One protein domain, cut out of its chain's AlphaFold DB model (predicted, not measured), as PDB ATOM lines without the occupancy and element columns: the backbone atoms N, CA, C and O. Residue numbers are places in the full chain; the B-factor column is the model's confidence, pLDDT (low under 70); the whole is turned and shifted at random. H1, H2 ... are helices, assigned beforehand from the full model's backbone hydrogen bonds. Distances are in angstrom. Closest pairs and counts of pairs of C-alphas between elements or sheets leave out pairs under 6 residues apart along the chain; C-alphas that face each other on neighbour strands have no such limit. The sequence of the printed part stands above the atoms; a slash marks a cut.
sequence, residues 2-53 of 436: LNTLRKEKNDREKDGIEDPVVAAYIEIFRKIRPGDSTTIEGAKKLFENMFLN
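What this domain is: This is residues 2 to 53 of the 436 residues of the protein "DNA-directed RNA polymerase" of Aquificae bacterium (UniProt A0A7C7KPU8). The longest helix, H1, stands as a post at one end of H2, and the second helix forms a crossbar in the middle between H1 and H3. H3 packs on H2 on the side away from H1, at a steep angle, and residues 2 to 7 of H1 stick out from the rest. The printed part has 52 residues with three named helices, in the order H1, H2, H3 along the chain, and no named strand; the class is all helix. It is compact, with a radius of gyration of the C-alphas of 11.3 A, and the C-alphas span 30 by 22 by 20 A along the three main axes.

Where its parts are: H1, the longest helix with 14 residues, runs from Leu 2 to Asp 15 and measures 20.0 A from first to last C-alpha; it begins at C-alpha 2, (-113.785, -13.471, 593.388). H2 holds residues 20 to 32 and measures 18.5 A; C-alpha 20 is at (-113.158, 1.182, 588.360). H3 holds residues 40 to 51, measures 17.6 A and ends at C-alpha 51, (-98.732, -4.183, 575.303).

How they stand to each other: H1 and H2 only just touch, with 3 pairs of C-alphas within 8 A. The closest C-alphas of the two are those of Arg 12 and Ala 23, 6.2 A apart. H1 touches H2 with residues 8 to 12 alone, and H2 touches H1 with residues 20 to 24 alone. Their lines are about perpendicular, at 83 degrees. H2 also touches H3, with 13 pairs of C-alphas within 8 A. The closest C-alphas here are those of Phe 29 and Ala 43, 5.6 A apart. H2 and H3 run the same way at a steep tilt of 67 degrees, only just short of about perpendicular. H1 and H3 are apart. In H1 and H2 every O i to N i+4 pair is within hydrogen-bond range; in H3, 7 of 8 are.

The domain as a whole: The two C-alphas farthest apart are those of Lys 14 and Asn 53, at 31.9 A, and the first and last printed C-alphas, of Leu 2 and Asn 53, are 30.5 A apart. Residues 2 to 7, which belong to H1, stand free. The printed part has no cut. The link from H1 to H2, residues 16 to 19, is tight, the link from H2 to H3, residues 33 to 39, is short, and no link is long. The mean pLDDT of the printed part is 80.2; residues 2 to 6 and residue 15 are under 70, and the mean for H1 is 69.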
ATOM      1  N   LEU A   2    -112.856 -14.198 592.496       56.62
ATOM      2  CA  LEU A   2    -113.785 -13.471 593.388       56.62
ATOM      3  C   LEU A   2    -113.101 -12.672 594.512       56.62
ATOM      4  O   LEU A   2    -113.483 -11.536 594.769       56.62
ATOM      5  N   ASN A   3    -112.058 -13.222 595.138       67.31
ATOM      6  CA  ASN A   3    -111.306 -12.509 596.179       67.31
ATOM      7  C   ASN A   3    -110.545 -11.291 595.632       67.31
ATOM      8  O   ASN A   3    -110.438 -10.284 596.320       67.31
ATOM      9  N   THR A   4    -110.067 -11.357 594.387       67.75
ATOM     10  CA  THR A   4    -109.381 -10.248 593.711       67.75
ATOM     11  C   THR A   4    -110.354  -9.116 593.388       67.75
ATOM     12  O   THR A   4    -110.046  -7.965 593.665       67.75
ATOM     13  N   LEU A   5    -111.549  -9.446 592.889       68.50
ATOM     14  CA  LEU A   5    -112.606  -8.466 592.599       68.50
ATOM     15  C   LEU A   5    -113.161  -7.818 593.877       68.50
ATOM     16  O   LEU A   5    -113.420  -6.622 593.915       68.50
ATOM     17  N   ARG A   6    -113.307  -8.593 594.961       69.31
ATOM     18  CA  ARG A   6    -113.705  -8.055 596.274       69.31
ATOM     19  C   ARG A   6    -112.651  -7.112 596.848       69.31
ATOM     20  O   ARG A   6    -113.002  -6.092 597.425       69.31
ATOM     21  N   LYS A   7    -111.373  -7.456 596.686       72.12
ATOM     22  CA  LYS A   7    -110.267  -6.610 597.125       72.12
ATOM     23  C   LYS A   7    -110.200  -5.309 596.320       72.12
ATOM     24  O   LYS A   7    -110.115  -4.256 596.931       72.12
ATOM     25  N   GLU A   8    -110.329  -5.382 594.996       70.81
ATOM     26  CA  GLU A   8    -110.386  -4.200 594.122       70.81
ATOM     27  C   GLU A   8    -111.524  -3.257 594.521       70.81
ATOM     28  O   GLU A   8    -111.287  -2.064 594.691       70.81
ATOM     29  N   LYS A   9    -112.721  -3.789 594.797       70.06
ATOM     30  CA  LYS A   9    -113.844  -2.985 595.293       70.06
ATOM     31  C   LYS A   9    -113.518  -2.254 596.605       70.06
ATOM     32  O   LYS A   9    -113.794  -1.063 596.714       70.06
ATOM     33  N   ASN A  10    -112.923  -2.949 597.575       73.06
ATOM     34  CA  ASN A  10    -112.564  -2.361 598.869       73.06
ATOM     35  C   ASN A  10    -111.454  -1.303 598.738       73.06
ATOM     36  O   ASN A  10    -111.514  -0.261 599.389       73.06
ATOM     37  N   ASP A  11    -110.447  -1.559 597.899       70.00
ATOM     38  CA  ASP A  11    -109.339  -0.631 597.653       70.00
ATOM     39  C   ASP A  11    -109.834   0.625 596.908       70.00
ATOM     40  O   ASP A  11    -109.446   1.744 597.243       70.00
ATOM     41  N   ARG A  12    -110.781   0.465 595.974       70.81
ATOM     42  CA  ARG A  12    -111.448   1.569 595.269       70.81
ATOM     43  C   ARG A  12    -112.254   2.469 596.210       70.81
ATOM     44  O   ARG A  12    -112.169   3.690 596.108       70.81
ATOM     45  N   GLU A  13    -113.019   1.870 597.126       72.06
ATOM     46  CA  GLU A  13    -113.779   2.600 598.154       72.06
ATOM     47  C   GLU A  13    -112.849   3.367 599.108       72.06
ATOM     48  O   GLU A  13    -113.164   4.485 599.509       72.06
ATOM     49  N   LYS A  14    -111.676   2.805 599.423       72.62
ATOM     50  CA  LYS A  14    -110.662   3.442 600.271       72.62
ATOM     51  C   LYS A  14    -109.966   4.629 599.595       72.62
ATOM     52  O   LYS A  14    -109.686   5.621 600.264       72.62
ATOM     53  N   ASP A  15    -109.696   4.526 598.296       68.88
ATOM     54  CA  ASP A  15    -108.978   5.547 597.523       68.88
ATOM     55  C   ASP A  15    -109.902   6.654 596.969       68.88
ATOM     56  O   ASP A  15    -109.418   7.623 596.385       68.88
ATOM     57  N   GLY A  16    -111.226   6.543 597.155       74.06
ATOM     58  CA  GLY A  16    -112.199   7.554 596.722       74.06
ATOM     59  C   GLY A  16    -112.335   7.683 595.201       74.06
ATOM     60  O   GLY A  16    -112.699   8.745 594.700       74.06
ATOM     61  N   ILE A  17    -112.015   6.624 594.451       75.31
ATOM     62  CA  ILE A  17    -112.045   6.624 592.983       75.31
ATOM     63  C   ILE A  17    -113.379   6.038 592.512       75.31
ATOM     64  O   ILE A  17    -113.635   4.853 592.699       75.31
ATOM     65  N   GLU A  18    -114.231   6.835 591.868       74.12
ATOM     66  CA  GLU A  18    -115.534   6.343 591.384       74.12
ATOM     67  C   GLU A  18    -115.407   5.408 590.167       74.12
ATOM     68  O   GLU A  18    -116.132   4.415 590.071       74.12
ATOM     69  N   ASP A  19    -114.461   5.682 589.259       81.69
ATOM     70  CA  ASP A  19    -114.266   4.893 588.037       81.69
ATOM     71  C   ASP A  19    -113.381   3.648 588.291       81.69
ATOM     72  O   ASP A  19    -112.174   3.784 588.537       81.69
ATOM     73  N   PRO A  20    -113.928   2.417 588.184       80.06
ATOM     74  CA  PRO A  20    -113.158   1.182 588.360       80.06
ATOM     75  C   PRO A  20    -111.998   1.040 587.365       80.06
ATOM     76  O   PRO A  20    -110.974   0.441 587.691       80.06
ATOM     77  N   VAL A  21    -112.115   1.593 586.155       82.50
ATOM     78  CA  VAL A  21    -111.061   1.494 585.136       82.50
ATOM     79  C   VAL A  21    -109.841   2.315 585.550       82.50
ATOM     80  O   VAL A  21    -108.703   1.856 585.429       82.50
ATOM     81  N   VAL A  22    -110.069   3.516 586.081       83.25
ATOM     82  CA  VAL A  22    -109.005   4.392 586.589       83.25
ATOM     83  C   VAL A  22    -108.323   3.765 587.803       83.25
ATOM     84  O   VAL A  22    -107.091   3.732 587.859       83.25
ATOM     85  N   ALA A  23    -109.106   3.208 588.730       82.44
ATOM     86  CA  ALA A  23    -108.580   2.498 589.892       82.44
ATOM     87  C   ALA A  23    -107.683   1.318 589.475       82.44
ATOM     88  O   ALA A  23    -106.569   1.172 589.983       82.44
ATOM     89  N   ALA A  24    -108.109   0.533 588.479       85.12
ATOM     90  CA  ALA A  24    -107.329  -0.585 587.957       85.12
ATOM     91  C   ALA A  24    -105.988  -0.144 587.341       85.12
ATOM     92  O   ALA A  24    -104.964  -0.778 587.601       85.12
ATOM     93  N   TYR A  25    -105.953   0.950 586.569       86.38
ATOM     94  CA  TYR A  25    -104.696   1.470 586.014       86.38
ATOM     95  C   TYR A  25    -103.699   1.874 587.103       86.38
ATOM     96  O   TYR A  25    -102.508   1.572 586.990       86.38
ATOM     97  N   ILE A  26    -104.176   2.536 588.158       83.81
ATOM     98  CA  ILE A  26    -103.337   2.952 589.286       83.81
ATOM     99  C   ILE A  26    -102.807   1.731 590.038       83.81
ATOM    100  O   ILE A  26    -101.618   1.675 590.346       83.81
ATOM    101  N   GLU A  27    -103.650   0.732 590.297       83.81
ATOM    102  CA  GLU A  27    -103.221  -0.471 591.011       83.81
ATOM    103  C   GLU A  27    -102.196  -1.276 590.197       83.81
ATOM    104  O   GLU A  27    -101.171  -1.697 590.735       83.81
ATOM    105  N   ILE A  28    -102.393  -1.409 588.879       86.38
ATOM    106  CA  ILE A  28    -101.396  -2.014 587.983       86.38
ATOM    107  C   ILE A  28    -100.074  -1.238 588.051       86.38
ATOM    108  O   ILE A  28     -99.010  -1.847 588.187       86.38
ATOM    109  N   PHE A  29    -100.121   0.097 588.011       87.00
ATOM    110  CA  PHE A  29     -98.925   0.931 588.125       87.00
ATOM    111  C   PHE A  29     -98.192   0.699 589.453       87.00
ATOM    112  O   PHE A  29     -96.988   0.441 589.440       87.00
ATOM    113  N   ARG A  30     -98.909   0.709 590.586       85.75
ATOM    114  CA  ARG A  30     -98.344   0.471 591.927       85.75
ATOM    115  C   ARG A  30     -97.658  -0.892 592.038       85.75
ATOM    116  O   ARG A  30     -96.669  -1.018 592.755       85.75
ATOM    117  N   LYS A  31     -98.162  -1.917 591.340       87.56
ATOM    118  CA  LYS A  31     -97.539  -3.251 591.306       87.56
ATOM    119  C   LYS A  31     -96.260  -3.290 590.481       87.56
ATOM    120  O   LYS A  31     -95.328  -3.988 590.863       87.56
ATOM    121  N   ILE A  32     -96.218  -2.566 589.365       87.62
ATOM    122  CA  ILE A  32     -95.041  -2.527 588.486       87.62
ATOM    123  C   ILE A  32     -93.941  -1.648 589.089       87.62
ATOM    124  O   ILE A  32     -92.764  -1.994 589.008       87.62
ATOM    125  N   ARG A  33     -94.317  -0.511 589.680       88.31
ATOM    126  CA  ARG A  33     -93.403   0.459 590.291       88.31
ATOM    127  C   ARG A  33     -93.827   0.749 591.731       88.31
ATOM    128  O   ARG A  33     -94.487   1.756 591.991       88.31
ATOM    129  N   PRO A  34     -93.484  -0.143 592.674       86.50
ATOM    130  CA  PRO A  34     -93.819   0.067 594.071       86.50
ATOM    131  C   PRO A  34     -93.076   1.296 594.611       86.50
ATOM    132  O   PRO A  34     -91.851   1.351 594.563       86.50
ATOM    133  N   GLY A  35     -93.823   2.269 595.137       79.50
ATOM    134  CA  GLY A  35     -93.278   3.486 595.756       79.50
ATOM    135  C   GLY A  35     -93.301   4.738 594.873       79.50
ATOM    136  O   GLY A  35     -93.195   5.840 595.408       79.50
ATOM    137  N   ASP A  36     -93.523   4.600 593.565       84.19
ATOM    138  CA  ASP A  36     -93.676   5.749 592.672       84.19
ATOM    139  C   ASP A  36     -95.109   6.300 592.744       84.19
ATOM    140  O   ASP A  36     -96.088   5.552 592.674       84.19
ATOM    141  N   SER A  37     -95.249   7.626 592.834       79.69
ATOM    142  CA  SER A  37     -96.535   8.293 592.600       79.69
ATOM    143  C   SER A  37     -96.670   8.651 591.119       79.69
ATOM    144  O   SER A  37     -95.691   8.983 590.449       79.69
ATOM    145  N   THR A  38     -97.880   8.556 590.573       76.88
ATOM    146  CA  THR A  38     -98.136   8.895 589.170       76.88
ATOM    147  C   THR A  38     -99.494   9.552 589.000       76.88
ATOM    148  O   THR A  38    -100.386   9.403 589.836       76.88
ATOM    149  N   THR A  39     -99.651  10.276 587.896       85.56
ATOM    150  CA  THR A  39    -100.948  10.777 587.449       85.56
ATOM    151  C   THR A  39    -101.733   9.658 586.764       85.56
ATOM    152  O   THR A  39    -101.161   8.698 586.247       85.56
ATOM    153  N   ILE A  40    -103.060   9.797 586.703       84.06
ATOM    154  CA  ILE A  40    -103.945   8.838 586.017       84.06
ATOM    155  C   ILE A  40    -103.510   8.634 584.557       84.06
ATOM    156  O   ILE A  40    -103.408   7.505 584.076       84.06
ATOM    157  N   GLU A  41    -103.187   9.727 583.862       86.06
ATOM    158  CA  GLU A  41    -102.685   9.684 582.487       86.06
ATOM    159  C   GLU A  41    -101.337   8.965 582.382       86.06
ATOM    160  O   GLU A  41    -101.118   8.206 581.437       86.06
ATOM    161  N   GLY A  42    -100.448   9.152 583.362       86.50
ATOM    162  CA  GLY A  42     -99.166   8.456 583.442       86.50
ATOM    163  C   GLY A  42     -99.335   6.943 583.593       86.50
ATOM    164  O   GLY A  42     -98.704   6.181 582.857       86.50
ATOM    165  N   ALA A  43    -100.236   6.508 584.480       86.81
ATOM    166  CA  ALA A  43    -100.565   5.097 584.684       86.81
ATOM    167  C   ALA A  43    -101.167   4.459 583.422       86.81
ATOM    168  O   ALA A  43    -100.707   3.405 582.972       86.81
ATOM    169  N   LYS A  44    -102.146   5.131 582.799       87.81
ATOM    170  CA  LYS A  44    -102.766   4.677 581.548       87.81
ATOM    171  C   LYS A  44    -101.733   4.556 580.427       87.81
ATOM    172  O   LYS A  44    -101.628   3.511 579.786       87.81
ATOM    173  N   LYS A  45    -100.916   5.593 580.238       89.62
ATOM    174  CA  LYS A  45     -99.866   5.624 579.216       89.62
ATOM    175  C   LYS A  45     -98.803   4.552 579.451       89.62
ATOM    176  O   LYS A  45     -98.273   4.016 578.480       89.62
ATOM    177  N   LEU A  46     -98.473   4.224 580.704       88.19
ATOM    178  CA  LEU A  46     -97.572   3.112 581.011       88.19
ATOM    179  C   LEU A  46     -98.160   1.792 580.502       88.19
ATOM    180  O   LEU A  46     -97.489   1.094 579.747       88.19
ATOM    181  N   PHE A  47     -99.408   1.486 580.868       87.56
ATOM    182  CA  PHE A  47    -100.069   0.245 580.463       87.56
ATOM    183  C   PHE A  47    -100.176   0.114 578.937       87.56
ATOM    184  O   PHE A  47     -99.795  -0.910 578.368       87.56
ATOM    185  N   GLU A  48    -100.636   1.167 578.256       87.06
ATOM    186  CA  GLU A  48    -100.753   1.176 576.793       87.06
ATOM    187  C   GLU A  48     -99.387   0.971 576.118       87.06
ATOM    188  O   GLU A  48     -99.269   0.215 575.154       87.06
ATOM    189  N   ASN A  49     -98.322   1.560 576.670       88.44
ATOM    190  CA  ASN A  49     -96.968   1.387 576.149       88.44
ATOM    191  C   ASN A  49     -96.366  -0.001 576.380       88.44
ATOM    192  O   ASN A  49     -95.383  -0.317 575.711       88.44
ATOM    193  N   MET A  50     -96.901  -0.803 577.303       86.25
ATOM    194  CA  MET A  50     -96.387  -2.149 577.566       86.25
ATOM    195  C   MET A  50     -96.849  -3.166 576.526       86.25
ATOM    196  O   MET A  50     -96.035  -3.974 576.094       86.25
ATOM    197  N   PHE A  51     -98.124  -3.123 576.125       83.62
ATOM    198  CA  PHE A  51     -98.732  -4.183 575.303       83.62
ATOM    199  C   PHE A  51     -99.336  -3.697 573.982       83.62
ATOM    200  O   PHE A  51     -99.424  -4.473 573.033       83.62
ATOM    201  N   LEU A  52     -99.754  -2.427 573.904       83.69
ATOM    202  CA  LEU A  52    -100.481  -1.884 572.745       83.69
ATOM    203  C   LEU A  52     -99.586  -1.053 571.818       83.69
ATOM    204  O   LEU A  52    -100.008  -0.672 570.728       83.69
ATOM    205  N   ASN A  53     -98.355  -0.752 572.235       86.25
ATOM    206  CA  ASN A  53     -97.428   0.041 571.442       86.25
ATOM    207  C   ASN A  53     -96.528  -0.861 570.572       86.25
ATOM    208  O   ASN A  53     -95.684  -1.573 571.128       86.25
TER     209      ASN A  53